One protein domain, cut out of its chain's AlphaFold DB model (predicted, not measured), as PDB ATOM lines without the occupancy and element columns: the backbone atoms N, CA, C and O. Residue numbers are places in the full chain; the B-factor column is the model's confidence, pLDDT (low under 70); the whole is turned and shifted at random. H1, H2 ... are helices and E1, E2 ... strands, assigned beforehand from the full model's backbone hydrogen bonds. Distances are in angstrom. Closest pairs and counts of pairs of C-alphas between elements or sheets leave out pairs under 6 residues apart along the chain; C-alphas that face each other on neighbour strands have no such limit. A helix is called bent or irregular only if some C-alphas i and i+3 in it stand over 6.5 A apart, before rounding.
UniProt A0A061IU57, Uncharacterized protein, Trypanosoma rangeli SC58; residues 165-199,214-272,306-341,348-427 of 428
ATOM      1  N   ARG A 165     -42.573  23.033  30.921       92.25
ATOM      2  CA  ARG A 165     -43.795  22.759  31.698       92.25
ATOM      3  C   ARG A 165     -45.014  22.969  30.813       92.25
ATOM      4  O   ARG A 165     -45.159  24.028  30.211       92.25
ATOM      5  N   VAL A 166     -45.864  21.952  30.719       93.81
ATOM      6  CA  VAL A 166     -46.976  21.909  29.766       93.81
ATOM      7  C   VAL A 166     -48.205  21.222  30.358       93.81
ATOM      8  O   VAL A 166     -48.096  20.279  31.139       93.81
ATOM      9  N   ALA A 167     -49.389  21.670  29.959       93.31
ATOM     10  CA  ALA A 167     -50.667  21.103  30.359       93.31
ATOM     11  C   ALA A 167     -51.211  20.209  29.242       93.31
ATOM     12  O   ALA A 167     -51.376  20.679  28.118       93.31
ATOM     13  N   ASN A 168     -51.519  18.939  29.516       92.56
ATOM     14  CA  ASN A 168     -52.170  18.082  28.518       92.56
ATOM     15  C   ASN A 168     -53.586  18.612  28.221       92.56
ATOM     16  O   ASN A 168     -54.298  18.994  29.152       92.56
ATOM     17  N   VAL A 169     -53.998  18.657  26.953       91.56
ATOM     18  CA  VAL A 169     -55.280  19.265  26.555       91.56
ATOM     19  C   VAL A 169     -56.480  18.413  26.971       91.56
ATOM     20  O   VAL A 169     -57.523  18.976  27.302       91.56
ATOM     21  N   ARG A 170     -56.327  17.083  27.069       88.88
ATOM     22  CA  ARG A 170     -57.396  16.164  27.504       88.88
ATOM     23  C   ARG A 170     -58.029  16.563  28.839       88.88
ATOM     24  O   ARG A 170     -59.230  16.386  28.993       88.88
ATOM     25  N   GLN A 171     -57.274  17.153  29.771       87.88
ATOM     26  CA  GLN A 171     -57.802  17.560  31.085       87.88
ATOM     27  C   GLN A 171     -58.845  18.697  31.028       87.88
ATOM     28  O   GLN A 171     -59.502  18.981  32.030       87.88
ATOM     29  N   PHE A 172     -58.972  19.368  29.877       88.25
ATOM     30  CA  PHE A 172     -59.958  20.420  29.617       88.25
ATOM     31  C   PHE A 172     -61.116  19.940  28.719       88.25
ATOM     32  O   PHE A 172     -62.060  20.694  28.484       88.25
ATOM     33  N   CYS A 173     -61.053  18.701  28.225       85.62
ATOM     34  CA  CYS A 173     -62.080  18.067  27.400       85.62
ATOM     35  C   CYS A 173     -62.956  17.124  28.245       85.62
ATOM     36  O   CYS A 173     -62.548  16.653  29.305       85.62
ATOM     37  N   GLY A 174     -64.161  16.819  27.757       81.94
ATOM     38  CA  GLY A 174     -65.032  15.792  28.329       81.94
ATOM     39  C   GLY A 174     -65.382  14.762  27.262       81.94
ATOM     40  O   GLY A 174     -66.001  15.118  26.264       81.94
ATOM     41  N   TYR A 175     -64.991  13.507  27.479       82.50
ATOM     42  CA  TYR A 175     -65.280  12.375  26.594       82.50
ATOM     43  C   TYR A 175     -66.037  11.282  27.353       82.50
ATOM     44  O   TYR A 175     -66.039  11.256  28.584       82.50
ATOM     45  N   THR A 176     -66.703  10.392  26.617       84.06
ATOM     46  CA  THR A 176     -67.407   9.243  27.203       84.06
ATOM     47  C   THR A 176     -66.449   8.071  27.424       84.06
ATOM     48  O   THR A 176     -65.438   7.949  26.724       84.06
ATOM     49  N   ARG A 177     -66.774   7.173  28.362       82.69
ATOM     50  CA  ARG A 177     -65.928   6.017  28.706       82.69
ATOM     51  C   ARG A 177     -65.699   5.087  27.510       82.69
ATOM     52  O   ARG A 177     -64.610   4.550  27.353       82.69
ATOM     53  N   GLU A 178     -66.695   4.941  26.643       84.25
ATOM     54  CA  GLU A 178     -66.634   4.127  25.422       84.25
ATOM     55  C   GLU A 178     -65.646   4.735  24.416       84.25
ATOM     56  O   GLU A 178     -64.861   4.019  23.797       84.25
ATOM     57  N   THR A 179     -65.631   6.070  24.304       84.00
ATOM     58  CA  THR A 179     -64.657   6.802  23.477       84.00
ATOM     59  C   THR A 179     -63.240   6.623  24.028       84.00
ATOM     60  O   THR A 179     -62.304   6.371  23.267       84.00
ATOM     61  N   GLU A 180     -63.071   6.707  25.351       84.81
ATOM     62  CA  GLU A 180     -61.777   6.515  26.012       84.81
ATOM     63  C   GLU A 180     -61.245   5.088  25.872       84.81
ATOM     64  O   GLU A 180     -60.074   4.910  25.525       84.81
ATOM     65  N   GLN A 181     -62.097   4.079  26.063       83.12
ATOM     66  CA  GLN A 181     -61.741   2.683  25.831       83.12
ATOM     67  C   GLN A 181     -61.357   2.455  24.366       83.12
ATOM     68  O   GLN A 181     -60.313   1.860  24.095       83.12
ATOM     69  N   ARG A 182     -62.130   2.992  23.413       84.69
ATOM     70  CA  ARG A 182     -61.835   2.830  21.986       84.69
ATOM     71  C   ARG A 182     -60.494   3.447  21.589       84.69
ATOM     72  O   ARG A 182     -59.744   2.841  20.828       84.69
ATOM     73  N   VAL A 183     -60.156   4.622  22.120       84.50
ATOM     74  CA  VAL A 183     -58.834   5.228  21.892       84.50
ATOM     75  C   VAL A 183     -57.724   4.448  22.599       84.50
ATOM     76  O   VAL A 183     -56.641   4.333  22.036       84.50
ATOM     77  N   ALA A 184     -57.964   3.859  23.774       81.38
ATOM     78  CA  ALA A 184     -56.978   3.008  24.448       81.38
ATOM     79  C   ALA A 184     -56.691   1.696  23.687       81.38
ATOM     80  O   ALA A 184     -55.542   1.255  23.647       81.38
ATOM     81  N   GLU A 185     -57.703   1.100  23.047       81.94
ATOM     82  CA  GLU A 185     -57.554  -0.056  22.148       81.94
ATOM     83  C   GLU A 185     -56.717   0.283  20.906       81.94
ATOM     84  O   GLU A 185     -55.847  -0.497  20.517       81.94
ATOM     85  N   LEU A 186     -56.960   1.452  20.298       80.19
ATOM     86  CA  LEU A 186     -56.210   1.948  19.138       80.19
ATOM     87  C   LEU A 186     -54.764   2.328  19.511       80.19
ATOM     88  O   LEU A 186     -53.819   1.977  18.813       80.19
ATOM     89  N   MET A 187     -54.573   3.007  20.643       75.00
ATOM     90  CA  MET A 187     -53.284   3.519  21.127       75.00
ATOM     91  C   MET A 187     -52.617   2.537  22.111       75.00
ATOM     92  O   MET A 187     -52.220   2.940  23.208       75.00
ATOM     93  N   ARG A 188     -52.532   1.249  21.723       66.88
ATOM     94  CA  ARG A 188     -52.078   0.095  22.539       66.88
ATOM     95  C   ARG A 188     -50.917   0.400  23.518       66.88
ATOM     96  O   ARG A 188     -50.024   1.194  23.208       66.88
ATOM     97  N   PRO A 189     -50.874  -0.272  24.692       51.31
ATOM     98  CA  PRO A 189     -49.972   0.069  25.796       51.31
ATOM     99  C   PRO A 189     -48.496   0.073  25.377       51.31
ATOM    100  O   PRO A 189     -47.905  -0.964  25.091       51.31
ATOM    101  N   GLY A 190     -47.905   1.269  25.366       51.59
ATOM    102  CA  GLY A 190     -46.528   1.507  24.928       51.59
ATOM    103  C   GLY A 190     -46.271   2.953  24.503       51.59
ATOM    104  O   GLY A 190     -45.141   3.421  24.601       51.59
ATOM    105  N   SER A 191     -47.295   3.689  24.064       53.47
ATOM    106  CA  SER A 191     -47.202   5.141  23.847       53.47
ATOM    107  C   SER A 191     -47.075   5.907  25.173       53.47
ATOM    108  O   SER A 191     -47.715   5.516  26.153       53.47
ATOM    109  N   LEU A 192     -46.366   7.046  25.207       49.06
ATOM    110  CA  LEU A 192     -46.475   8.021  26.307       49.06
ATOM    111  C   LEU A 192     -47.931   8.417  26.585       49.06
ATOM    112  O   LEU A 192     -48.292   8.662  27.740       49.06
ATOM    113  N   CYS A 193     -48.783   8.434  25.555       48.22
ATOM    114  CA  CYS A 193     -50.209   8.655  25.745       48.22
ATOM    115  C   CYS A 193     -50.819   7.600  26.664       48.22
ATOM    116  O   CYS A 193     -51.628   7.978  27.488       48.22
ATOM    117  N   ALA A 194     -50.401   6.331  26.659       44.66
ATOM    118  CA  ALA A 194     -50.927   5.345  27.609       44.66
ATOM    119  C   ALA A 194     -50.660   5.740  29.080       44.66
ATOM    120  O   ALA A 194     -51.528   5.542  29.929       44.66
ATOM    121  N   SER A 195     -49.515   6.361  29.382       44.81
ATOM    122  CA  SER A 195     -49.207   6.901  30.719       44.81
ATOM    123  C   SER A 195     -49.984   8.175  31.079       44.81
ATOM    124  O   SER A 195     -50.310   8.350  32.246       44.81
ATOM    125  N   PHE A 196     -50.332   9.034  30.113       44.78
ATOM    126  CA  PHE A 196     -51.183  10.214  30.359       44.78
ATOM    127  C   PHE A 196     -52.691   9.913  30.280       44.78
ATOM    128  O   PHE A 196     -53.497  10.610  30.891       44.78
ATOM    129  N   CYS A 197     -53.076   8.852  29.569       39.75
ATOM    130  CA  CYS A 197     -54.425   8.298  29.517       39.75
ATOM    131  C   CYS A 197     -54.771   7.568  30.817       39.75
ATOM    132  O   CYS A 197     -55.919   7.621  31.243       39.75
ATOM    133  N   ARG A 198     -53.782   6.936  31.467       40.22
ATOM    134  CA  ARG A 198     -53.870   6.461  32.855       40.22
ATOM    135  C   ARG A 198     -53.653   7.610  33.845       40.22
ATOM    136  O   ARG A 198     -52.787   7.539  34.718       40.22
ATOM    137  N   ALA A 199     -54.483   8.649  33.755       36.94
ATOM    138  CA  ALA A 199     -54.829   9.379  34.969       36.94
ATOM    139  C   ALA A 199     -55.378   8.338  35.960       36.94
ATOM    140  O   ALA A 199     -56.216   7.523  35.574       36.94
ATOM    141  N   PHE A 214     -57.593  26.708  32.213       89.88
ATOM    142  CA  PHE A 214     -56.132  26.695  32.171       89.88
ATOM    143  C   PHE A 214     -55.529  27.665  33.201       89.88
ATOM    144  O   PHE A 214     -55.907  28.842  33.285       89.88
ATOM    145  N   CYS A 215     -54.559  27.183  33.972       88.94
ATOM    146  CA  CYS A 215     -53.788  28.011  34.886       88.94
ATOM    147  C   CYS A 215     -52.326  27.549  34.935       88.94
ATOM    148  O   CYS A 215     -52.015  26.569  35.594       88.94
ATOM    149  N   GLU A 216     -51.416  28.293  34.301       86.75
ATOM    150  CA  GLU A 216     -49.959  28.039  34.325       86.75
ATOM    151  C   GLU A 216     -49.380  27.911  35.752       86.75
ATOM    152  O   GLU A 216     -48.400  27.203  35.980       86.75
ATOM    153  N   GLN A 217     -50.001  28.585  36.728       88.12
ATOM    154  CA  GLN A 217     -49.595  28.555  38.135       88.12
ATOM    155  C   GLN A 217     -50.091  27.315  38.898       88.12
ATOM    156  O   GLN A 217     -49.611  27.075  40.001       88.12
ATOM    157  N   ASP A 218     -51.029  26.538  38.348       88.75
ATOM    158  CA  ASP A 218     -51.574  25.338  38.985       88.75
ATOM    159  C   ASP A 218     -50.653  24.129  38.716       88.75
ATOM    160  O   ASP A 218     -50.622  23.615  37.592       88.75
ATOM    161  N   PRO A 219     -49.887  23.640  39.711       86.25
ATOM    162  CA  PRO A 219     -48.973  22.525  39.502       86.25
ATOM    163  C   PRO A 219     -49.701  21.214  39.185       86.25
ATOM    164  O   PRO A 219     -49.099  20.359  38.544       86.25
ATOM    165  N   ALA A 220     -50.977  21.060  39.562       86.69
ATOM    166  CA  ALA A 220     -51.755  19.860  39.260       86.69
ATOM    167  C   ALA A 220     -52.159  19.773  37.777       86.69
ATOM    168  O   ALA A 220     -52.470  18.685  37.297       86.69
ATOM    169  N   GLN A 221     -52.127  20.893  37.041       87.81
ATOM    170  CA  GLN A 221     -52.367  20.923  35.593       87.81
ATOM    171  C   GLN A 221     -51.090  20.750  34.754       87.81
ATOM    172  O   GLN A 221     -51.188  20.454  33.561       87.81
ATOM    173  N   MET A 222     -49.905  20.966  35.344       89.00
ATOM    174  CA  MET A 222     -48.631  21.109  34.625       89.00
ATOM    175  C   MET A 222     -47.740  19.870  34.745       89.00
ATOM    176  O   MET A 222     -47.102  19.635  35.771       89.00
ATOM    177  N   THR A 223     -47.592  19.142  33.643       88.44
ATOM    178  CA  THR A 223     -46.581  18.092  33.466       88.44
ATOM    179  C   THR A 223     -45.219  18.708  33.125       88.44
ATOM    180  O   THR A 223     -45.141  19.668  32.357       88.44
ATOM    181  N   SER A 224     -44.136  18.153  33.675       87.81
ATOM    182  CA  SER A 224     -42.767  18.482  33.255       87.81
ATOM    183  C   SER A 224     -42.340  17.574  32.101       87.81
ATOM    184  O   SER A 224     -42.495  16.356  32.190       87.81
ATOM    185  N   PHE A 225     -41.802  18.156  31.033       86.00
ATOM    186  CA  PHE A 225     -41.309  17.444  29.853       86.00
ATOM    187  C   PHE A 225     -39.812  17.738  29.720       86.00
ATOM    188  O   PHE A 225     -39.433  18.890  29.545       86.00
ATOM    189  N   SER A 226     -38.954  16.734  29.876       86.19
ATOM    190  CA  SER A 226     -37.489  16.875  29.955       86.19
ATOM    191  C   SER A 226     -36.805  15.723  29.201       86.19
ATOM    192  O   SER A 226     -37.508  14.790  28.814       86.19
ATOM    193  N   PRO A 227     -35.468  15.702  29.019       84.75
ATOM    194  CA  PRO A 227     -34.769  14.583  28.370       84.75
ATOM    195  C   PRO A 227     -35.150  13.206  28.932       84.75
ATOM    196  O   PRO A 227     -35.427  12.277  28.184       84.75
ATOM    197  N   ALA A 228     -35.288  13.102  30.257       81.12
ATOM    198  CA  ALA A 228     -35.673  11.865  30.938       81.12
ATOM    199  C   ALA A 228     -37.139  11.430  30.697       81.12
ATOM    200  O   ALA A 228     -37.509  10.303  31.032       81.12
ATOM    201  N   ALA A 229     -37.987  12.295  30.126       78.81
ATOM    202  CA  ALA A 229     -39.341  11.934  29.708       78.81
ATOM    203  C   ALA A 229     -39.357  11.143  28.383       78.81
ATOM    204  O   ALA A 229     -40.302  10.389  28.133       78.81
ATOM    205  N   PHE A 230     -38.306  11.251  27.560       83.50
ATOM    206  CA  PHE A 230     -38.194  10.572  26.268       83.50
ATOM    207  C   PHE A 230     -37.804   9.097  26.413       83.50
ATOM    208  O   PHE A 230     -36.774   8.658  25.929       83.50
ATOM    209  N   ARG A 231     -38.661   8.269  27.022       81.75
ATOM    210  CA  ARG A 231     -38.431   6.806  27.106       81.75
ATOM    211  C   ARG A 231     -38.450   6.090  25.743       81.75
ATOM    212  O   ARG A 231     -38.217   4.884  25.669       81.75
ATOM    213  N   ARG A 232     -38.817   6.818  24.684       85.94
ATOM    214  CA  ARG A 232     -39.024   6.383  23.298       85.94
ATOM    215  C   ARG A 232     -38.687   7.559  22.370       85.94
ATOM    216  O   ARG A 232     -38.784   8.696  22.830       85.94
ATOM    217  N   PRO A 233     -38.342   7.342  21.090       90.31
ATOM    218  CA  PRO A 233     -38.172   8.444  20.150       90.31
ATOM    219  C   PRO A 233     -39.524   9.098  19.835       90.31
ATOM    220  O   PRO A 233     -40.566   8.435  19.877       90.31
ATOM    221  N   MET A 234     -39.517  10.392  19.518       92.38
ATOM    222  CA  MET A 234     -40.734  11.184  19.335       92.38
ATOM    223  C   MET A 234     -40.635  12.167  18.175       92.38
ATOM    224  O   MET A 234     -39.600  12.800  17.957       92.38
ATOM    225  N   VAL A 235     -41.760  12.351  17.489       95.00
ATOM    226  CA  VAL A 235     -42.018  13.517  16.645       95.00
ATOM    227  C   VAL A 235     -42.618  14.598  17.537       95.00
ATOM    228  O   VAL A 235     -43.723  14.424  18.054       95.00
ATOM    229  N   VAL A 236     -41.907  15.708  17.731       95.25
ATOM    230  CA  VAL A 236     -42.394  16.856  18.508       95.25
ATOM    231  C   VAL A 236     -42.738  17.993  17.554       95.25
ATOM    232  O   VAL A 236     -41.867  18.515  16.863       95.25
ATOM    233  N   ILE A 237     -44.013  18.374  17.522       95.69
ATOM    234  CA  ILE A 237     -44.559  19.424  16.661       95.69
ATOM    235  C   ILE A 237     -44.842  20.658  17.518       95.69
ATOM    236  O   ILE A 237     -45.757  20.661  18.334       95.69
ATOM    237  N   TYR A 238     -44.067  21.721  17.346       94.00
ATOM    238  CA  TYR A 238     -44.294  23.011  17.985       94.00
ATOM    239  C   TYR A 238     -45.145  23.916  17.087       94.00
ATOM    240  O   TYR A 238     -44.810  24.135  15.921       94.00
ATOM    241  N   THR A 239     -46.211  24.500  17.635       90.25
ATOM    242  CA  THR A 239     -47.068  25.478  16.939       90.25
ATOM    243  C   THR A 239     -47.581  26.557  17.892       90.25
ATOM    244  O   THR A 239     -47.562  26.386  19.111       90.25
ATOM    245  N   GLN A 240     -48.067  27.677  17.353       85.69
ATOM    246  CA  GLN A 240     -48.775  28.684  18.142       85.69
ATOM    247  C   GLN A 240     -50.266  28.315  18.246       85.69
ATOM    248  O   GLN A 240     -50.935  28.092  17.235       85.69
ATOM    249  N   LEU A 241     -50.810  28.261  19.464       85.25
ATOM    250  CA  LEU A 241     -52.242  28.063  19.693       85.25
ATOM    251  C   LEU A 241     -53.033  29.224  19.068       85.25
ATOM    252  O   LEU A 241     -52.631  30.376  19.196       85.25
ATOM    253  N   GLY A 242     -54.146  28.911  18.398       76.12
ATOM    254  CA  GLY A 242     -55.006  29.887  17.712       76.12
ATOM    255  C   GLY A 242     -54.583  30.241  16.279       76.12
ATOM    256  O   GLY A 242     -55.397  30.752  15.518       76.12
ATOM    257  N   GLN A 243     -53.357  29.915  15.860       74.44
ATOM    258  CA  GLN A 243     -52.882  30.193  14.502       74.44
ATOM    259  C   GLN A 243     -53.380  29.136  13.501       74.44
ATOM    260  O   GLN A 243     -53.138  27.941  13.690       74.44
ATOM    261  N   LYS A 244     -53.996  29.557  12.384       76.12
ATOM    262  CA  LYS A 244     -54.519  28.627  11.359       76.12
ATOM    263  C   LYS A 244     -53.407  27.804  10.704       76.12
ATOM    264  O   LYS A 244     -53.511  26.584  10.640       76.12
ATOM    265  N   LEU A 245     -52.307  28.456  10.307       74.88
ATOM    266  CA  LEU A 245     -51.126  27.784   9.743       74.88
ATOM    267  C   LEU A 245     -50.507  26.780  10.733       74.88
ATOM    268  O   LEU A 245     -50.066  25.708  10.331       74.88
ATOM    269  N   GLY A 246     -50.527  27.098  12.032       82.00
ATOM    270  CA  GLY A 246     -50.126  26.177  13.096       82.00
ATOM    271  C   GLY A 246     -51.017  24.937  13.144       82.00
ATOM    272  O   GLY A 246     -50.517  23.818  13.106       82.00
ATOM    273  N   ALA A 247     -52.339  25.119  13.163       83.25
ATOM    274  CA  ALA A 247     -53.288  24.006  13.168       83.25
ATOM    275  C   ALA A 247     -53.179  23.117  11.913       83.25
ATOM    276  O   ALA A 247     -53.224  21.894  12.042       83.25
ATOM    277  N   GLN A 248     -52.988  23.716  10.732       85.62
ATOM    278  CA  GLN A 248     -52.776  22.994   9.476       85.62
ATOM    279  C   GLN A 248     -51.468  22.192   9.494       85.62
ATOM    280  O   GLN A 248     -51.487  20.990   9.238       85.62
ATOM    281  N   ALA A 249     -50.345  22.824   9.853       87.44
ATOM    282  CA  ALA A 249     -49.059  22.139   9.936       87.44
ATOM    283  C   ALA A 249     -49.103  20.982  10.942       87.44
ATOM    284  O   ALA A 249     -48.615  19.897  10.639       87.44
ATOM    285  N   ASP A 250     -49.729  21.177  12.108       92.62
ATOM    286  CA  ASP A 250     -49.914  20.117  13.102       92.62
ATOM    287  C   ASP A 250     -50.669  18.916  12.520       92.62
ATOM    288  O   ASP A 250     -50.221  17.781  12.672       92.62
ATOM    289  N   LEU A 251     -51.767  19.153  11.794       92.62
ATOM    290  CA  LEU A 251     -52.522  18.096  11.120       92.62
ATOM    291  C   LEU A 251     -51.689  17.378  10.047       92.62
ATOM    292  O   LEU A 251     -51.628  16.148  10.047       92.62
ATOM    293  N   GLU A 252     -51.038  18.116   9.148       93.88
ATOM    294  CA  GLU A 252     -50.250  17.528   8.058       93.88
ATOM    295  C   GLU A 252     -49.058  16.712   8.581       93.88
ATOM    296  O   GLU A 252     -48.829  15.589   8.123       93.88
ATOM    297  N   TRP A 253     -48.344  17.214   9.593       95.25
ATOM    298  CA  TRP A 253     -47.236  16.496  10.229       95.25
ATOM    299  C   TRP A 253     -47.693  15.263  11.005       95.25
ATOM    300  O   TRP A 253     -47.050  14.215  10.910       95.25
ATOM    301  N   ARG A 254     -48.828  15.342  11.716       94.69
ATOM    302  CA  ARG A 254     -49.468  14.169  12.329       94.69
ATOM    303  C   ARG A 254     -49.792  13.122  11.270       94.69
ATOM    304  O   ARG A 254     -49.401  11.972  11.441       94.69
ATOM    305  N   ARG A 255     -50.458  13.499  10.170       93.81
ATOM    306  CA  ARG A 255     -50.785  12.568   9.076       93.81
ATOM    307  C   ARG A 255     -49.528  11.926   8.490       93.81
ATOM    308  O   ARG A 255     -49.496  10.708   8.370       93.81
ATOM    309  N   LEU A 256     -48.483  12.699   8.190       94.44
ATOM    310  CA  LEU A 256     -47.233  12.167   7.632       94.44
ATOM    311  C   LEU A 256     -46.516  11.203   8.600       94.44
ATOM    312  O   LEU A 256     -46.039  10.141   8.188       94.44
ATOM    313  N   ALA A 257     -46.492  11.524   9.896       93.38
ATOM    314  CA  ALA A 257     -45.954  10.636  10.920       93.38
ATOM    315  C   ALA A 257     -46.786   9.348  11.047       93.38
ATOM    316  O   ALA A 257     -46.236   8.254  10.917       93.38
ATOM    317  N   TYR A 258     -48.109   9.450  11.230       91.19
ATOM    318  CA  TYR A 258     -49.005   8.298  11.390       91.19
ATOM    319  C   TYR A 258     -49.084   7.412  10.141       91.19
ATOM    320  O   TYR A 258     -49.102   6.193  10.286       91.19
ATOM    321  N   ALA A 259     -48.988   7.975   8.933       91.31
ATOM    322  CA  ALA A 259     -48.827   7.214   7.692       91.31
ATOM    323  C   ALA A 259     -47.567   6.328   7.682       91.31
ATOM    324  O   ALA A 259     -47.526   5.322   6.981       91.31
ATOM    325  N   THR A 260     -46.554   6.679   8.480       88.56
ATOM    326  CA  THR A 260     -45.325   5.892   8.633       88.56
ATOM    327  C   THR A 260     -45.394   4.926   9.822       88.56
ATOM    328  O   THR A 260     -44.969   3.779   9.692       88.56
ATOM    329  N   ILE A 261     -45.904   5.364  10.984       87.31
ATOM    330  CA  ILE A 261     -45.832   4.589  12.240       87.31
ATOM    331  C   ILE A 261     -47.061   3.721  12.533       87.31
ATOM    332  O   ILE A 261     -46.915   2.666  13.148       87.31
ATOM    333  N   HIS A 262     -48.262   4.155  12.138       86.38
ATOM    334  CA  HIS A 262     -49.512   3.437  12.394       86.38
ATOM    335  C   HIS A 262     -50.626   3.879  11.413       86.38
ATOM    336  O   HIS A 262     -51.526   4.635  11.793       86.38
ATOM    337  N   PRO A 263     -50.592   3.406  10.147       87.38
ATOM    338  CA  PRO A 263     -51.526   3.833   9.100       87.38
ATOM    339  C   PRO A 263     -53.026   3.717   9.442       87.38
ATOM    340  O   PRO A 263     -53.769   4.613   9.046       87.38
ATOM    341  N   PRO A 264     -53.503   2.711  10.211       85.69
ATOM    342  CA  PRO A 264     -54.905   2.634  10.634       85.69
ATOM    343  C   PRO A 264     -55.446   3.858  11.392       85.69
ATOM    344  O   PRO A 264     -56.655   4.063  11.397       85.69
ATOM    345  N   LEU A 265     -54.602   4.703  12.002       85.94
ATOM    346  CA  LEU A 265     -55.070   5.950  12.632       85.94
ATOM    347  C   LEU A 265     -55.500   7.019  11.620       85.94
ATOM    348  O   LEU A 265     -56.253   7.922  11.983       85.94
ATOM    349  N   LEU A 266     -55.057   6.937  10.359       87.88
ATOM    350  CA  LEU A 266     -55.364   7.942   9.337       87.88
ATOM    351  C   LEU A 266     -56.861   8.066   9.043       87.88
ATOM    352  O   LEU A 266     -57.295   9.159   8.691       87.88
ATOM    353  N   GLN A 267     -57.634   6.988   9.225       87.50
ATOM    354  CA  GLN A 267     -59.088   6.993   9.024       87.50
ATOM    355  C   GLN A 267     -59.826   7.880  10.040       87.50
ATOM    356  O   GLN A 267     -60.905   8.375   9.748       87.50
ATOM    357  N   TYR A 268     -59.233   8.106  11.218       86.31
ATOM    358  CA  TYR A 268     -59.791   8.982  12.248       86.31
ATOM    359  C   TYR A 268     -59.287  10.423  12.134       86.31
ATOM    360  O   TYR A 268     -59.890  11.325  12.702       86.31
ATOM    361  N   LEU A 269     -58.183  10.674  11.427       86.06
ATOM    362  CA  LEU A 269     -57.648  12.026  11.280       86.06
ATOM    363  C   LEU A 269     -58.355  12.762  10.135       86.06
ATOM    364  O   LEU A 269     -58.546  12.168   9.072       86.06
ATOM    365  N   PRO A 270     -58.662  14.067  10.281       83.50
ATOM    366  CA  PRO A 270     -59.207  14.862   9.189       83.50
ATOM    367  C   PRO A 270     -58.299  14.763   7.965       83.50
ATOM    368  O   PRO A 270     -57.070  14.709   8.096       83.50
ATOM    369  N   MET A 271     -58.879  14.750   6.769       79.12
ATOM    370  CA  MET A 271     -58.088  15.009   5.569       79.12
ATOM    371  C   MET A 271     -57.556  16.441   5.662       79.12
ATOM    372  O   MET A 271     -58.286  17.337   6.080       79.12
ATOM    373  N   ALA A 272     -56.289  16.655   5.313       64.94
ATOM    374  CA  ALA A 272     -55.785  18.015   5.162       64.94
ATOM    375  C   ALA A 272     -56.535  18.676   3.998       64.94
ATOM    376  O   ALA A 272     -56.677  18.056   2.938       64.94
ATOM    377  N   VAL A 306     -46.998  -2.493  17.053       60.38
ATOM    378  CA  VAL A 306     -46.321  -1.758  18.128       60.38
ATOM    379  C   VAL A 306     -45.878  -0.411  17.561       60.38
ATOM    380  O   VAL A 306     -44.872  -0.345  16.860       60.38
ATOM    381  N   MET A 307     -46.629   0.659  17.842       67.50
ATOM    382  CA  MET A 307     -46.310   2.023  17.398       67.50
ATOM    383  C   MET A 307     -44.908   2.412  17.915       67.50
ATOM    384  O   MET A 307     -44.744   2.519  19.135       67.50
ATOM    385  N   PRO A 308     -43.870   2.549  17.058       73.06
ATOM    386  CA  PRO A 308     -42.471   2.553  17.502       73.06
ATOM    387  C   PRO A 308     -41.992   3.896  18.083       73.06
ATOM    388  O   PRO A 308     -41.080   3.897  18.909       73.06
ATOM    389  N   LEU A 309     -42.628   5.002  17.690       86.25
ATOM    390  CA  LEU A 309     -42.378   6.369  18.158       86.25
ATOM    391  C   LEU A 309     -43.684   6.995  18.659       86.25
ATOM    392  O   LEU A 309     -44.757   6.572  18.232       86.25
ATOM    393  N   ASP A 310     -43.596   8.032  19.489       88.62
ATOM    394  CA  ASP A 310     -44.745   8.878  19.844       88.62
ATOM    395  C   ASP A 310     -44.823  10.148  18.976       88.62
ATOM    396  O   ASP A 310     -43.811  10.641  18.480       88.62
ATOM    397  N   VAL A 311     -46.027  10.701  18.801       92.38
ATOM    398  CA  VAL A 311     -46.256  11.993  18.128       92.38
ATOM    399  C   VAL A 311     -46.904  12.942  19.129       92.38
ATOM    400  O   VAL A 311     -47.978  12.650  19.656       92.38
ATOM    401  N   VAL A 312     -46.248  14.069  19.399       93.75
ATOM    402  CA  VAL A 312     -46.646  15.041  20.424       93.75
ATOM    403  C   VAL A 312     -46.713  16.438  19.820       93.75
ATOM    404  O   VAL A 312     -45.794  16.866  19.128       93.75
ATOM    405  N   SER A 313     -47.782  17.170  20.123       95.25
ATOM    406  CA  SER A 313     -47.953  18.575  19.747       95.25
ATOM    407  C   SER A 313     -47.785  19.482  20.963       95.25
ATOM    408  O   SER A 313     -48.418  19.265  21.998       95.25
ATOM    409  N   LEU A 314     -46.940  20.501  20.834       95.19
ATOM    410  CA  LEU A 314     -46.688  21.545  21.820       95.19
ATOM    411  C   LEU A 314     -47.249  22.863  21.278       95.19
ATOM    412  O   LEU A 314     -46.651  23.506  20.413       95.19
ATOM    413  N   ARG A 315     -48.420  23.258  21.781       93.31
ATOM    414  CA  ARG A 315     -49.142  24.457  21.351       93.31
ATOM    415  C   ARG A 315     -48.871  25.610  22.313       93.31
ATOM    416  O   ARG A 315     -49.453  25.686  23.396       93.31
ATOM    417  N   SER A 316     -47.964  26.501  21.924       90.94
ATOM    418  CA  SER A 316     -47.585  27.655  22.739       90.94
ATOM    419  C   SER A 316     -48.682  28.715  22.785       90.94
ATOM    420  O   SER A 316     -49.454  28.875  21.843       90.94
ATOM    421  N   MET A 317     -48.723  29.483  23.871       87.31
ATOM    422  CA  MET A 317     -49.581  30.656  24.055       87.31
ATOM    423  C   MET A 317     -48.798  31.976  24.112       87.31
ATOM    424  O   MET A 317     -49.354  32.997  24.501       87.31
ATOM    425  N   ASP A 318     -47.535  31.974  23.673       78.50
ATOM    426  CA  ASP A 318     -46.606  33.112  23.806       78.50
ATOM    427  C   ASP A 318     -47.070  34.448  23.203       78.50
ATOM    428  O   ASP A 318     -46.673  35.497  23.702       78.50
ATOM    429  N   VAL A 319     -47.949  34.448  22.194       74.81
ATOM    430  CA  VAL A 319     -48.531  35.692  21.642       74.81
ATOM    431  C   VAL A 319     -49.564  36.353  22.566       74.81
ATOM    432  O   VAL A 319     -49.921  37.513  22.372       74.81
ATOM    433  N   TYR A 320     -50.070  35.639  23.574       77.06
ATOM    434  CA  TYR A 320     -51.174  36.087  24.418       77.06
ATOM    435  C   TYR A 320     -50.669  36.655  25.756       77.06
ATOM    436  O   TYR A 320     -50.523  35.924  26.738       77.06
ATOM    437  N   LYS A 321     -50.474  37.985  25.817       75.69
ATOM    438  CA  LYS A 321     -50.051  38.737  27.028       75.69
ATOM    439  C   LYS A 321     -51.005  38.549  28.222       75.69
ATOM    440  O   LYS A 321     -50.570  38.554  29.372       75.69
ATOM    441  N   TYR A 322     -52.307  38.376  27.974       78.44
ATOM    442  CA  TYR A 322     -53.335  38.334  29.020       78.44
ATOM    443  C   TYR A 322     -53.778  36.908  29.381       78.44
ATOM    444  O   TYR A 322     -54.272  36.158  28.541       78.44
ATOM    445  N   ARG A 323     -53.729  36.573  30.679       83.56
ATOM    446  CA  ARG A 323     -54.145  35.261  31.226       83.56
ATOM    447  C   ARG A 323     -55.588  34.863  30.891       83.56
ATOM    448  O   ARG A 323     -55.888  33.677  30.778       83.56
ATOM    449  N   TRP A 324     -56.499  35.829  30.748       81.94
ATOM    450  CA  TRP A 324     -57.888  35.544  30.375       81.94
ATOM    451  C   TRP A 324     -58.012  35.112  28.905       81.94
ATOM    452  O   TRP A 324     -58.801  34.215  28.615       81.94
ATOM    453  N   VAL A 325     -57.178  35.656  28.008       80.94
ATOM    454  CA  VAL A 325     -57.102  35.229  26.599       80.94
ATOM    455  C   VAL A 325     -56.548  33.812  26.523       80.94
ATOM    456  O   VAL A 325     -57.171  32.956  25.912       80.94
ATOM    457  N   GLN A 326     -55.459  33.515  27.240       85.62
ATOM    458  CA  GLN A 326     -54.896  32.158  27.331       85.62
ATOM    459  C   GLN A 326     -55.962  31.127  27.756       85.62
ATOM    460  O   GLN A 326     -56.156  30.105  27.096       85.62
ATOM    461  N   ARG A 327     -56.735  31.432  28.811       88.62
ATOM    462  CA  ARG A 327     -57.876  30.613  29.263       88.62
ATOM    463  C   ARG A 327     -58.947  30.440  28.185       88.62
ATOM    464  O   ARG A 327     -59.445  29.329  28.012       88.62
ATOM    465  N   LEU A 328     -59.303  31.513  27.478       84.81
ATOM    466  CA  LEU A 328     -60.291  31.489  26.399       84.81
ATOM    467  C   LEU A 328     -59.817  30.624  25.222       84.81
ATOM    468  O   LEU A 328     -60.573  29.771  24.764       84.81
ATOM    469  N   CYS A 329     -58.569  30.783  24.779       86.25
ATOM    470  CA  CYS A 329     -57.975  30.024  23.679       86.25
ATOM    471  C   CYS A 329     -57.885  28.525  23.998       86.25
ATOM    472  O   CYS A 329     -58.299  27.709  23.175       86.25
ATOM    473  N   VAL A 330     -57.428  28.143  25.201       90.75
ATOM    474  CA  VAL A 330     -57.406  26.725  25.617       90.75
ATOM    475  C   VAL A 330     -58.818  26.159  25.703       90.75
ATOM    476  O   VAL A 330     -59.056  25.066  25.196       90.75
ATOM    477  N   ARG A 331     -59.776  26.903  26.274       88.19
ATOM    478  CA  ARG A 331     -61.180  26.474  26.340       88.19
ATOM    479  C   ARG A 331     -61.779  26.275  24.946       88.19
ATOM    480  O   ARG A 331     -62.380  25.234  24.710       88.19
ATOM    481  N   ARG A 332     -61.601  27.231  24.027       86.38
ATOM    482  CA  ARG A 332     -62.084  27.135  22.637       86.38
ATOM    483  C   ARG A 332     -61.465  25.950  21.908       86.38
ATOM    484  O   ARG A 332     -62.184  25.198  21.259       86.38
ATOM    485  N   PHE A 333     -60.158  25.741  22.063       90.06
ATOM    486  CA  PHE A 333     -59.479  24.600  21.460       90.06
ATOM    487  C   PHE A 333     -59.990  23.269  22.026       90.06
ATOM    488  O   PHE A 333     -60.395  22.403  21.256       90.06
ATOM    489  N   ALA A 334     -60.085  23.133  23.351       89.81
ATOM    490  CA  ALA A 334     -60.636  21.941  23.995       89.81
ATOM    491  C   ALA A 334     -62.092  21.665  23.574       89.81
ATOM    492  O   ALA A 334     -62.453  20.514  23.343       89.81
ATOM    493  N   GLN A 335     -62.908  22.714  23.411       87.25
ATOM    494  CA  GLN A 335     -64.274  22.611  22.886       87.25
ATOM    495  C   GLN A 335     -64.305  22.170  21.415       87.25
ATOM    496  O   GLN A 335     -65.139  21.346  21.068       87.25
ATOM    497  N   SER A 336     -63.384  22.640  20.563       86.38
ATOM    498  CA  SER A 336     -63.312  22.213  19.152       86.38
ATOM    499  C   SER A 336     -62.924  20.738  18.961       86.38
ATOM    500  O   SER A 336     -63.155  20.181  17.893       86.38
ATOM    501  N   LEU A 337     -62.362  20.100  19.995       87.69
ATOM    502  CA  LEU A 337     -62.023  18.674  20.005       87.69
ATOM    503  C   LEU A 337     -63.144  17.785  20.572       87.69
ATOM    504  O   LEU A 337     -62.991  16.565  20.589       87.69
ATOM    505  N   VAL A 338     -64.250  18.348  21.063       83.88
ATOM    506  CA  VAL A 338     -65.380  17.578  21.605       83.88
ATOM    507  C   VAL A 338     -66.579  17.751  20.667       83.88
ATOM    508  O   VAL A 338     -67.019  18.884  20.468       83.88
ATOM    509  N   PRO A 339     -67.128  16.672  20.074       74.81
ATOM    510  CA  PRO A 339     -68.279  16.801  19.189       74.81
ATOM    511  C   PRO A 339     -69.511  17.324  19.950       74.81
ATOM    512  O   PRO A 339     -69.687  17.011  21.133       74.81
ATOM    513  N   PRO A 340     -70.388  18.109  19.296       68.56
ATOM    514  CA  PRO A 340     -71.610  18.602  19.919       68.56
ATOM    515  C   PRO A 340     -72.528  17.438  20.309       68.56
ATOM    516  O   PRO A 340     -72.663  16.460  19.575       68.56
ATOM    517  N   ALA A 341     -73.203  17.566  21.454       59.12
ATOM    518  CA  ALA A 341     -74.025  16.522  22.075       59.12
ATOM    519  C   ALA A 341     -75.380  16.277  21.367       59.12
ATOM    520  O   ALA A 341     -76.415  16.157  22.018       59.12
ATOM    521  N   VAL A 348     -69.890   5.258  18.894       69.50
ATOM    522  CA  VAL A 348     -68.735   6.133  19.143       69.50
ATOM    523  C   VAL A 348     -68.374   6.859  17.842       69.50
ATOM    524  O   VAL A 348     -67.888   6.243  16.896       69.50
ATOM    525  N   SER A 349     -68.624   8.169  17.793       82.12
ATOM    526  CA  SER A 349     -68.347   8.994  16.614       82.12
ATOM    527  C   SER A 349     -66.847   9.054  16.306       82.12
ATOM    528  O   SER A 349     -66.031   9.301  17.196       82.12
ATOM    529  N   GLU A 350     -66.478   8.926  15.031       84.25
ATOM    530  CA  GLU A 350     -65.094   9.093  14.563       84.25
ATOM    531  C   GLU A 350     -64.522  10.469  14.941       84.25
ATOM    532  O   GLU A 350     -63.352  10.574  15.305       84.25
ATOM    533  N   ALA A 351     -65.363  11.510  14.973       84.31
ATOM    534  CA  ALA A 351     -64.980  12.841  15.439       84.31
ATOM    535  C   ALA A 351     -64.629  12.871  16.941       84.31
ATOM    536  O   ALA A 351     -63.727  13.607  17.342       84.31
ATOM    537  N   ALA A 352     -65.286  12.048  17.770       86.25
ATOM    538  CA  ALA A 352     -64.949  11.900  19.188       86.25
ATOM    539  C   ALA A 352     -63.592  11.198  19.368       86.25
ATOM    540  O   ALA A 352     -62.762  11.645  20.160       86.25
ATOM    541  N   VAL A 353     -63.351  10.135  18.590       87.94
ATOM    542  CA  VAL A 353     -62.085   9.380  18.565       87.94
ATOM    543  C   VAL A 353     -60.930  10.284  18.129       87.94
ATOM    544  O   VAL A 353     -59.933  10.391  18.842       87.94
ATOM    545  N   ASN A 354     -61.090  11.002  17.015       89.88
ATOM    546  CA  ASN A 354     -60.149  12.009  16.522       89.88
ATOM    547  C   ASN A 354     -59.820  13.074  17.576       89.88
ATOM    548  O   ASN A 354     -58.653  13.362  17.863       89.88
ATOM    549  N   GLY A 355     -60.875  13.650  18.159       90.06
ATOM    550  CA  GLY A 355     -60.785  14.670  19.188       90.06
ATOM    551  C   GLY A 355     -59.956  14.198  20.374       90.06
ATOM    552  O   GLY A 355     -59.004  14.874  20.759       90.06
ATOM    553  N   LEU A 356     -60.245  13.003  20.894       90.31
ATOM    554  CA  LEU A 356     -59.531  12.433  22.033       90.31
ATOM    555  C   LEU A 356     -58.088  12.012  21.695       90.31
ATOM    556  O   LEU A 356     -57.199  12.230  22.522       90.31
ATOM    557  N   ILE A 357     -57.812  11.473  20.500       89.75
ATOM    558  CA  ILE A 357     -56.433  11.218  20.030       89.75
ATOM    559  C   ILE A 357     -55.647  12.534  20.017       89.75
ATOM    560  O   ILE A 357     -54.550  12.621  20.578       89.75
ATOM    561  N   THR A 358     -56.225  13.582  19.427       91.50
ATOM    562  CA  THR A 358     -55.614  14.911  19.337       91.50
ATOM    563  C   THR A 358     -55.421  15.528  20.721       91.50
ATOM    564  O   THR A 358     -54.322  15.984  21.026       91.50
ATOM    565  N   ALA A 359     -56.425  15.485  21.598       91.12
ATOM    566  CA  ALA A 359     -56.354  16.026  22.953       91.12
ATOM    567  C   ALA A 359     -55.309  15.304  23.820       91.12
ATOM    568  O   ALA A 359     -54.559  15.963  24.536       91.12
ATOM    569  N   SER A 360     -55.210  13.973  23.718       89.25
ATOM    570  CA  SER A 360     -54.256  13.161  24.495       89.25
ATOM    571  C   SER A 360     -52.801  13.389  24.074       89.25
ATOM    572  O   SER A 360     -51.902  13.320  24.908       89.25
ATOM    573  N   THR A 361     -52.572  13.694  22.792       91.12
ATOM    574  CA  THR A 361     -51.245  13.950  22.195       91.12
ATOM    575  C   THR A 361     -50.878  15.438  22.125       91.12
ATOM    576  O   THR A 361     -49.789  15.773  21.661       91.12
ATOM    577  N   THR A 362     -51.767  16.349  22.537       94.38
ATOM    578  CA  THR A 362     -51.515  17.798  22.511       94.38
ATOM    579  C   THR A 362     -51.338  18.342  23.914       94.38
ATOM    580  O   THR A 362     -52.141  18.082  24.810       94.38
ATOM    581  N   PHE A 363     -50.321  19.174  24.082       94.75
ATOM    582  CA  PHE A 363     -50.070  19.915  25.301       94.75
ATOM    583  C   PHE A 363     -50.018  21.416  24.998       94.75
ATOM    584  O   PHE A 363     -49.541  21.832  23.944       94.75
ATOM    585  N   VAL A 364     -50.515  22.230  25.926       94.88
ATOM    586  CA  VAL A 364     -50.527  23.698  25.856       94.88
ATOM    587  C   VAL A 364     -49.676  24.293  26.971       94.88
ATOM    588  O   VAL A 364     -49.562  23.716  28.050       94.88
ATOM    589  N   GLY A 365     -49.088  25.462  26.741       93.00
ATOM    590  CA  GLY A 365     -48.298  26.136  27.769       93.00
ATOM    591  C   GLY A 365     -47.744  27.483  27.330       93.00
ATOM    592  O   GLY A 365     -47.998  27.947  26.218       93.00
ATOM    593  N   CYS A 366     -46.981  28.095  28.229       88.88
ATOM    594  CA  CYS A 366     -46.311  29.374  28.030       88.88
ATOM    595  C   CYS A 366     -44.792  29.164  27.982       88.88
ATOM    596  O   CYS A 366     -44.260  28.234  28.588       88.88
ATOM    597  N   LYS A 367     -44.098  30.057  27.282       87.19
ATOM    598  CA  LYS A 367     -42.647  30.112  27.064       87.19
ATOM    599  C   LYS A 367     -42.078  28.814  26.501       87.19
ATOM    600  O   LYS A 367     -40.967  28.419  26.842       87.19
ATOM    601  N   LEU A 368     -42.829  28.144  25.626       90.31
ATOM    602  CA  LEU A 368     -42.469  26.804  25.159       90.31
ATOM    603  C   LEU A 368     -41.296  26.808  24.174       90.31
ATOM    604  O   LEU A 368     -40.510  25.865  24.188       90.31
ATOM    605  N   LEU A 369     -41.130  27.858  23.361       85.31
ATOM    606  CA  LEU A 369     -39.986  27.951  22.443       85.31
ATOM    607  C   LEU A 369     -38.739  28.566  23.092       85.31
ATOM    608  O   LEU A 369     -37.626  28.270  22.663       85.31
ATOM    609  N   GLN A 370     -38.909  29.392  24.132       85.56
ATOM    610  CA  GLN A 370     -37.824  30.155  24.764       85.56
ATOM    611  C   GLN A 370     -36.613  29.284  25.175       85.56
ATOM    612  O   GLN A 370     -35.485  29.691  24.898       85.56
ATOM    613  N   PRO A 371     -36.776  28.083  25.767       87.12
ATOM    614  CA  PRO A 371     -35.639  27.230  26.115       87.12
ATOM    615  C   PRO A 371     -34.846  26.707  24.907       87.12
ATOM    616  O   PRO A 371     -33.659  26.424  25.034       87.12
ATOM    617  N   PHE A 372     -35.455  26.623  23.720       83.88
ATOM    618  CA  PHE A 372     -34.762  26.215  22.493       83.88
ATOM    619  C   PHE A 372     -33.921  27.339  21.873       83.88
ATOM    620  O   PHE A 372     -33.114  27.066  20.981       83.88
ATOM    621  N   TYR A 373     -34.065  28.586  22.335       79.88
ATOM    622  CA  TYR A 373     -33.304  29.725  21.814       79.88
ATOM    623  C   TYR A 373     -31.797  29.546  22.054       79.88
ATOM    624  O   TYR A 373     -30.986  29.893  21.198       79.88
ATOM    625  N   SER A 374     -31.413  28.971  23.200       72.00
ATOM    626  CA  SER A 374     -30.015  28.676  23.539       72.00
ATOM    627  C   SER A 374     -29.509  27.359  22.943       72.00
ATOM    628  O   SER A 374     -28.331  27.264  22.612       72.00
ATOM    629  N   VAL A 375     -30.385  26.357  22.800       75.75
ATOM    630  CA  VAL A 375     -30.029  24.997  22.348       75.75
ATOM    631  C   VAL A 375     -29.927  24.894  20.823       75.75
ATOM    632  O   VAL A 375     -29.004  24.274  20.305       75.75
ATOM    633  N   LEU A 376     -30.891  25.477  20.103       75.06
ATOM    634  CA  LEU A 376     -31.046  25.344  18.650       75.06
ATOM    635  C   LEU A 376     -30.945  26.681  17.900       75.06
ATOM    636  O   LEU A 376     -31.001  26.692  16.674       75.06
ATOM    637  N   GLY A 377     -30.867  27.815  18.603       69.06
ATOM    638  CA  GLY A 377     -30.956  29.137  17.973       69.06
ATOM    639  C   GLY A 377     -32.348  29.476  17.425       69.06
ATOM    640  O   GLY A 377     -32.490  30.475  16.716       69.06
ATOM    641  N   LEU A 378     -33.371  28.671  17.746       71.06
ATOM    642  CA  LEU A 378     -34.755  28.925  17.346       71.06
ATOM    643  C   LEU A 378     -35.231  30.284  17.864       71.06
ATOM    644  O   LEU A 378     -34.803  30.745  18.918       71.06
ATOM    645  N   ARG A 379     -36.158  30.910  17.140       68.12
ATOM    646  CA  ARG A 379     -36.876  32.110  17.588       68.12
ATOM    647  C   ARG A 379     -38.344  31.992  17.218       68.12
ATOM    648  O   ARG A 379     -38.692  31.282  16.273       68.12
ATOM    649  N   ASN A 380     -39.207  32.702  17.939       67.00
ATOM    650  CA  ASN A 380     -40.636  32.689  17.646       67.00
ATOM    651  C   ASN A 380     -40.979  33.575  16.436       67.00
ATOM    652  O   ASN A 380     -41.491  34.678  16.580       67.00
ATOM    653  N   TYR A 381     -40.720  33.057  15.234       66.19
ATOM    654  CA  TYR A 381     -41.182  33.621  13.959       66.19
ATOM    655  C   TYR A 381     -42.643  33.260  13.635       66.19
ATOM    656  O   TYR A 381     -43.057  33.336  12.482       66.19
ATOM    657  N   LEU A 382     -43.406  32.752  14.617       68.12
ATOM    658  CA  LEU A 382     -44.744  32.172  14.424       68.12
ATOM    659  C   LEU A 382     -44.785  31.088  13.335       68.12
ATOM    660  O   LEU A 382     -45.824  30.807  12.742       68.12
ATOM    661  N   SER A 383     -43.639  30.460  13.074       73.56
ATOM    662  CA  SER A 383     -43.533  29.315  12.185       73.56
ATOM    663  C   SER A 383     -43.799  28.035  12.986       73.56
ATOM    664  O   SER A 383     -43.287  27.900  14.106       73.56
ATOM    665  N   PRO A 384     -44.569  27.076  12.448       86.25
ATOM    666  CA  PRO A 384     -44.564  25.702  12.934       86.25
ATOM    667  C   PRO A 384     -43.137  25.146  12.901       86.25
ATOM    668  O   PRO A 384     -42.432  25.360  11.919       86.25
ATOM    669  N   HIS A 385     -42.717  24.419  13.932       89.31
ATOM    670  CA  HIS A 385     -41.433  23.713  13.947       89.31
ATOM    671  C   HIS A 385     -41.670  22.234  14.239       89.31
ATOM    672  O   HIS A 385     -42.504  21.903  15.077       89.31
ATOM    673  N   VAL A 386     -40.923  21.341  13.595       93.75
ATOM    674  CA  VAL A 386     -41.001  19.897  13.852       93.75
ATOM    675  C   VAL A 386     -39.626  19.339  14.131       93.75
ATOM    676  O   VAL A 386     -38.677  19.617  13.404       93.75
ATOM    677  N   MET A 387     -39.537  18.550  15.195       93.75
ATOM    678  CA  MET A 387     -38.315  17.936  15.688       93.75
ATOM    679  C   MET A 387     -38.471  16.420  15.703       93.75
ATOM    680  O   MET A 387     -39.510  15.908  16.126       93.75
ATOM    681  N   LEU A 388     -37.416  15.706  15.313       93.62
ATOM    682  CA  LEU A 388     -37.261  14.300  15.681       93.62
ATOM    683  C   LEU A 388     -36.316  14.228  16.874       93.62
ATOM    684  O   LEU A 388     -35.161  14.653  16.787       93.62
ATOM    685  N   VAL A 389     -36.824  13.697  17.981       92.94
ATOM    686  CA  VAL A 389     -36.089  13.513  19.233       92.94
ATOM    687  C   VAL A 389     -35.909  12.018  19.460       92.94
ATOM    688  O   VAL A 389     -36.852  11.251  19.261       92.94
ATOM    689  N   ASP A 390     -34.713  11.576  19.836       91.19
ATOM    690  CA  ASP A 390     -34.475  10.173  20.170       91.19
ATOM    691  C   ASP A 390     -34.816   9.835  21.634       91.19
ATOM    692  O   ASP A 390     -35.279  10.672  22.410       91.19
ATOM    693  N   HIS A 391     -34.634   8.565  21.997       88.56
ATOM    694  CA  HIS A 391     -34.956   8.014  23.315       88.56
ATOM    695  C   HIS A 391     -33.968   8.418  24.431       88.56
ATOM    696  O   HIS A 391     -34.042   7.895  25.540       88.56
ATOM    697  N   GLU A 392     -33.024   9.315  24.143       88.88
ATOM    698  CA  GLU A 392     -32.167   9.966  25.143       88.88
ATOM    699  C   GLU A 392     -32.530  11.453  25.302       88.88
ATOM    700  O   GLU A 392     -31.878  12.190  26.042       88.88
ATOM    701  N   GLY A 393     -33.573  11.913  24.601       88.88
ATOM    702  CA  GLY A 393     -33.944  13.318  24.547       88.88
ATOM    703  C   GLY A 393     -33.023  14.150  23.654       88.88
ATOM    704  O   GLY A 393     -32.997  15.370  23.804       88.88
ATOM    705  N   VAL A 394     -32.256  13.546  22.740       90.81
ATOM    706  CA  VAL A 394     -31.400  14.288  21.802       90.81
ATOM    707  C   VAL A 394     -32.190  14.643  20.545       90.81
ATOM    708  O   VAL A 394     -32.844  13.797  19.938       90.81
ATOM    709  N   ILE A 395     -32.123  15.905  20.126       90.94
ATOM    710  CA  ILE A 395     -32.771  16.404  18.913       90.94
ATOM    711  C   ILE A 395     -31.884  16.042  17.715       90.94
ATOM    712  O   ILE A 395     -30.779  16.558  17.555       90.94
ATOM    713  N   ARG A 396     -32.359  15.121  16.872       89.81
ATOM    714  CA  ARG A 396     -31.597  14.540  15.749       89.81
ATOM    715  C   ARG A 396     -31.943  15.166  14.395       89.81
ATOM    716  O   ARG A 396     -31.176  15.012  13.447       89.81
ATOM    717  N   TRP A 397     -33.081  15.854  14.299       91.69
ATOM    718  CA  TRP A 397     -33.570  16.509  13.082       91.69
ATOM    719  C   TRP A 397     -34.563  17.626  13.419       91.69
ATOM    720  O   TRP A 397     -35.245  17.552  14.445       91.69
ATOM    721  N   LEU A 398     -34.651  18.639  12.555       89.81
ATOM    722  CA  LEU A 398     -35.457  19.846  12.742       89.81
ATOM    723  C   LEU A 398     -35.889  20.424  11.381       89.81
ATOM    724  O   LEU A 398     -35.048  20.574  10.497       89.81
ATOM    725  N   ALA A 399     -37.155  20.811  11.231       88.75
ATOM    726  CA  ALA A 399     -37.674  21.572  10.086       88.75
ATOM    727  C   ALA A 399     -38.735  22.600  10.521       88.75
ATOM    728  O   ALA A 399     -39.171  22.592  11.676       88.75
ATOM    729  N   ALA A 400     -39.150  23.478   9.601       84.44
ATOM    730  CA  ALA A 400     -40.180  24.492   9.837       84.44
ATOM    731  C   ALA A 400     -41.255  24.539   8.726       84.44
ATOM    732  O   ALA A 400     -40.988  24.201   7.573       84.44
ATOM    733  N   GLY A 401     -42.464  24.994   9.075       82.50
ATOM    734  CA  GLY A 401     -43.640  25.042   8.189       82.50
ATOM    735  C   GLY A 401     -44.397  23.709   8.062       82.50
ATOM    736  O   GLY A 401     -44.137  22.769   8.809       82.50
ATOM    737  N   CYS A 402     -45.353  23.627   7.129       86.31
ATOM    738  CA  CYS A 402     -46.031  22.375   6.738       86.31
ATOM    739  C   CYS A 402     -45.069  21.434   5.976       86.31
ATOM    740  O   CYS A 402     -44.116  21.927   5.370       86.31
ATOM    741  N   PRO A 403     -45.275  20.104   5.951       89.81
ATOM    742  CA  PRO A 403     -44.459  19.195   5.142       89.81
ATOM    743  C   PRO A 403     -44.727  19.391   3.641       89.81
ATOM    744  O   PRO A 403     -45.873  19.324   3.192       89.81
ATOM    745  N   ASP A 404     -43.668  19.589   2.854       87.75
ATOM    746  CA  ASP A 404     -43.750  19.633   1.392       87.75
ATOM    747  C   ASP A 404     -43.288  18.304   0.782       87.75
ATOM    748  O   ASP A 404     -43.072  17.319   1.493       87.75
ATOM    749  N   ASP A 405     -43.188  18.243  -0.544       88.06
ATOM    750  CA  ASP A 405     -42.857  17.009  -1.258       88.06
ATOM    751  C   ASP A 405     -41.483  16.444  -0.857       88.06
ATOM    752  O   ASP A 405     -41.329  15.226  -0.784       88.06
ATOM    753  N   TYR A 406     -40.530  17.298  -0.457       88.50
ATOM    754  CA  TYR A 406     -39.240  16.856   0.073       88.50
ATOM    755  C   TYR A 406     -39.381  16.075   1.383       88.50
ATOM    756  O   TYR A 406     -38.799  14.999   1.523       88.50
ATOM    757  N   GLU A 407     -40.136  16.579   2.365       91.56
ATOM    758  CA  GLU A 407     -40.305  15.839   3.618       91.56
ATOM    759  C   GLU A 407     -41.268  14.662   3.455       91.56
ATOM    760  O   GLU A 407     -41.064  13.645   4.109       91.56
ATOM    761  N   ARG A 408     -42.244  14.718   2.537       91.94
ATOM    762  CA  ARG A 408     -43.070  13.544   2.190       91.94
ATOM    763  C   ARG A 408     -42.230  12.380   1.657       91.94
ATOM    764  O   ARG A 408     -42.521  11.235   1.991       91.94
ATOM    765  N   GLU A 409     -41.187  12.670   0.884       92.75
ATOM    766  CA  GLU A 409     -40.229  11.682   0.378       92.75
ATOM    767  C   GLU A 409     -39.281  11.167   1.480       92.75
ATOM    768  O   GLU A 409     -39.147   9.958   1.676       92.75
ATOM    769  N   HIS A 410     -38.647  12.069   2.239       92.06
ATOM    770  CA  HIS A 410     -37.517  11.712   3.111       92.06
ATOM    771  C   HIS A 410     -37.899  11.393   4.566       92.06
ATOM    772  O   HIS A 410     -37.321  10.495   5.183       92.06
ATOM    773  N   PHE A 411     -38.878  12.093   5.145       93.75
ATOM    774  CA  PHE A 411     -39.234  11.967   6.566       93.75
ATOM    775  C   PHE A 411     -39.673  10.551   6.989       93.75
ATOM    776  O   PHE A 411     -39.269  10.117   8.076       93.75
ATOM    777  N   PRO A 412     -40.400   9.766   6.160       93.25
ATOM    778  CA  PRO A 412     -40.713   8.376   6.489       93.25
ATOM    779  C   PRO A 412     -39.471   7.493   6.696       93.25
ATOM    780  O   PRO A 412     -39.507   6.567   7.509       93.25
ATOM    781  N   ALA A 413     -38.362   7.767   5.999       91.88
ATOM    782  CA  ALA A 413     -37.105   7.039   6.182       91.88
ATOM    783  C   ALA A 413     -36.416   7.413   7.508       91.88
ATOM    784  O   ALA A 413     -35.943   6.529   8.222       91.88
ATOM    785  N   LEU A 414     -36.439   8.697   7.890       93.19
ATOM    786  CA  LEU A 414     -35.892   9.183   9.166       93.19
ATOM    787  C   LEU A 414     -36.594   8.539  10.374       93.19
ATOM    788  O   LEU A 414     -35.942   8.112  11.328       93.19
ATOM    789  N   ILE A 415     -37.926   8.426  10.317       92.00
ATOM    790  CA  ILE A 415     -38.728   7.750  11.348       92.00
ATOM    791  C   ILE A 415     -38.336   6.272  11.474       92.00
ATOM    792  O   ILE A 415     -38.148   5.783  12.590       92.00
ATOM    793  N   LYS A 416     -38.185   5.558  10.349       90.31
ATOM    794  CA  LYS A 416     -37.768   4.144  10.347       90.31
ATOM    795  C   LYS A 416     -36.373   3.973  10.952       90.31
ATOM    796  O   LYS A 416     -36.206   3.139  11.838       90.31
ATOM    797  N   GLN A 417     -35.419   4.832  10.584       90.75
ATOM    798  CA  GLN A 417     -34.074   4.820  11.166       90.75
ATOM    799  C   GLN A 417     -34.106   4.994  12.699       90.75
ATOM    800  O   GLN A 417     -33.421   4.258  13.410       90.75
ATOM    801  N   LEU A 418     -34.923   5.912  13.235       90.31
ATOM    802  CA  LEU A 418     -35.073   6.086  14.690       90.31
ATOM    803  C   LEU A 418     -35.730   4.887  15.378       90.31
ATOM    804  O   LEU A 418     -35.309   4.518  16.475       90.31
ATOM    805  N   ALA A 419     -36.729   4.268  14.746       88.75
ATOM    806  CA  ALA A 419     -37.341   3.042  15.251       88.75
ATOM    807  C   ALA A 419     -36.310   1.903  15.347       88.75
ATOM    808  O   ALA A 419     -36.248   1.202  16.355       88.75
ATOM    809  N   GLU A 420     -35.463   1.745  14.328       89.00
ATOM    810  CA  GLU A 420     -34.395   0.742  14.282       89.00
ATOM    811  C   GLU A 420     -33.248   1.035  15.262       89.00
ATOM    812  O   GLU A 420     -32.702   0.107  15.859       89.00
ATOM    813  N   GLU A 421     -32.854   2.301  15.448       89.38
ATOM    814  CA  GLU A 421     -31.897   2.712  16.493       89.38
ATOM    815  C   GLU A 421     -32.447   2.403  17.901       89.38
ATOM    816  O   GLU A 421     -31.744   1.793  18.705       89.38
ATOM    817  N   TYR A 422     -33.714   2.729  18.182       88.88
ATOM    818  CA  TYR A 422     -34.362   2.442  19.470       88.88
ATOM    819  C   TYR A 422     -34.548   0.947  19.745       88.88
ATOM    820  O   TYR A 422     -34.232   0.477  20.836       88.88
ATOM    821  N   ASN A 423     -35.028   0.179  18.763       87.19
ATOM    822  CA  ASN A 423     -35.252  -1.254  18.943       87.19
ATOM    823  C   ASN A 423     -33.940  -1.998  19.233       87.19
ATOM    824  O   ASN A 423     -33.931  -2.856  20.110       87.19
ATOM    825  N   ARG A 424     -32.832  -1.621  18.571       86.94
ATOM    826  CA  ARG A 424     -31.493  -2.167  18.861       86.94
ATOM    827  C   ARG A 424     -31.008  -1.809  20.264       86.94
ATOM    828  O   ARG A 424     -30.513  -2.687  20.965       86.94
ATOM    829  N   ALA A 425     -31.196  -0.559  20.690       85.12
ATOM    830  CA  ALA A 425     -30.836  -0.107  22.036       85.12
ATOM    831  C   ALA A 425     -31.649  -0.799  23.148       85.12
ATOM    832  O   ALA A 425     -31.188  -0.872  24.278       85.12
ATOM    833  N   ARG A 426     -32.843  -1.328  22.840       81.44
ATOM    834  CA  ARG A 426     -33.696  -2.078  23.782       81.44
ATOM    835  C   ARG A 426     -33.406  -3.588  23.826       81.44
ATOM    836  O   ARG A 426     -34.037  -4.299  24.603       81.44
ATOM    837  N   THR A 427     -32.546  -4.091  22.942       77.50
ATOM    838  CA  THR A 427     -32.120  -5.507  22.885       77.50
ATOM    839  C   THR A 427     -30.699  -5.734  23.403       77.50
ATOM    840  O   THR A 427     -30.223  -6.866  23.379       77.50
TER     841      THR A 427
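AT A GLANCE: This is residues 165 to 199, 214 to 272, 306 to 341 and 348 to 427 of the 428 residues of an uncharacterized protein of Trypanosoma rangeli SC58 (UniProt A0A061IU57). A strongly twisted sheet of seven strands, curled like part of a barrel, runs through the domain, with the long helices H4 and H9 over one face. H1, H2 and H3 gather round H7 beside the strands, H6 packs on H1, and H8 lies away from the other helices on the link from E5 to E6. The printed part has 210 residues with nine named helices and seven named strands, in the order E1 H1 H2 H3 E2 E3 H4 H5 E4 H6 H7 E5 H8 E6 E7 H9. The sheet runs E2 E1 E5 E4 E3 E6 E7 and is mixed, and the class is mixed, helices and strands. The whole is compact, with a radius of gyration of the C-alphas of 16.3 A, and rounded, spanning 45 by 42 by 33 A.

HOW THE PARTS SIT: In the sheet, E4, residues 310 to 316, is parallel to E3, residues 234 to 240, at 19 degrees; N 237 and O 312, 2.8 A apart, are within hydrogen-bond range, as are the pairs below. E5, residues 362 to 365, is parallel to E4 at 31 degrees, with N 363 and O 313 at 2.8 A. E1, residues 165 to 168, is antiparallel to E5 at 136 degrees, with N 167 and O 364 at 2.8 A. The edge strand E2, residues 223 to 225, is antiparallel to E1 at 121 degrees, with N 166 and O 223 at 2.9 A. E6, residues 385 to 389, is antiparallel to E3 at 159 degrees, with N 236 and O 387 at 2.9 A. E6 forms a hairpin with the edge strand E7, residues 395 to 400, antiparallel at 165 degrees, with N 386 and O 399 at 2.9 A. H4, residues 244 to 261, is over E3 at a height over the sheet of 8.9 A and runs along the strands, at 1 degree to E3 on the local plane. H9, residues 405 to 425, is over E6 and only just over E7, where 3 of its C-alphas fall, at a height of 9.6 A; it is only just irregular, C-alphas 409 and 412 being 7.0 A apart. Both are on the same face: two layers, helices on one face of a sheet. Residues 256 to 261 of H4 touch H9, closest at the C-alphas of Thr 260 and Pro 412, 5.7 A apart, at a steep tilt of 53 degrees, the same way. H5, residues 263 to 267, touches H4, closest at the C-alphas of Arg 255 and Leu 266, 6.5 A. The hub is H7, residues 350 to 361, on the same face as H4, at a height of 10.6 A and over none of the strands. With residues 356 to 361 it touches H1, residues 169 to 172, closest at the C-alphas of Ala 359 and Arg 170, 4.7 A. With residues 352 to 357 it touches H2, residues 177 to 186, closest at the C-alphas of Val 353 and Thr 179, 6.1 A, only just about perpendicular at 71 degrees. With residues 360 to 361 it touches H3, residues 192 to 197, closest at the C-alphas of Ser 360 and Cys 193, 6.2 A. H6, residues 323 to 336, touches H1, closest at the C-alphas of Ala 334 and Phe 172, 5.9 A. H8, residues 372 to 375, touches no helix. Every O i to N i+4 pair is within range in H2, H3, H6 and H7, against 13 of 14 in H4, 15 of 17 in H9 and 0 of 1 in H5, which has 1 of 2 O i to N i+3 pairs; H1 and H8 are too short for an i+4 pair.

IN THESE COORDINATES: E1 begins at C-alpha 165, (-43.795, 22.759, 31.698). H9 is 31.3 A long and ends at C-alpha 425, (-30.836, -0.107, 22.036). H4 is 25.6 A, H6 20.0 A, E3 19.3 A and E4 19.2 A long.

THE WHOLE: The C-alphas farthest apart are those of Tyr 322 and Thr 427, 49.1 A. Residues 200 to 213, 273 to 305 and 342 to 347 are cut out, with C-alpha gaps of 17.6 A, 25.5 A and 12.0 A. Of the links printed whole, none is long. The mean pLDDT of the printed part is 83.7; 23 residues are under 70, among them residues 188 to 199.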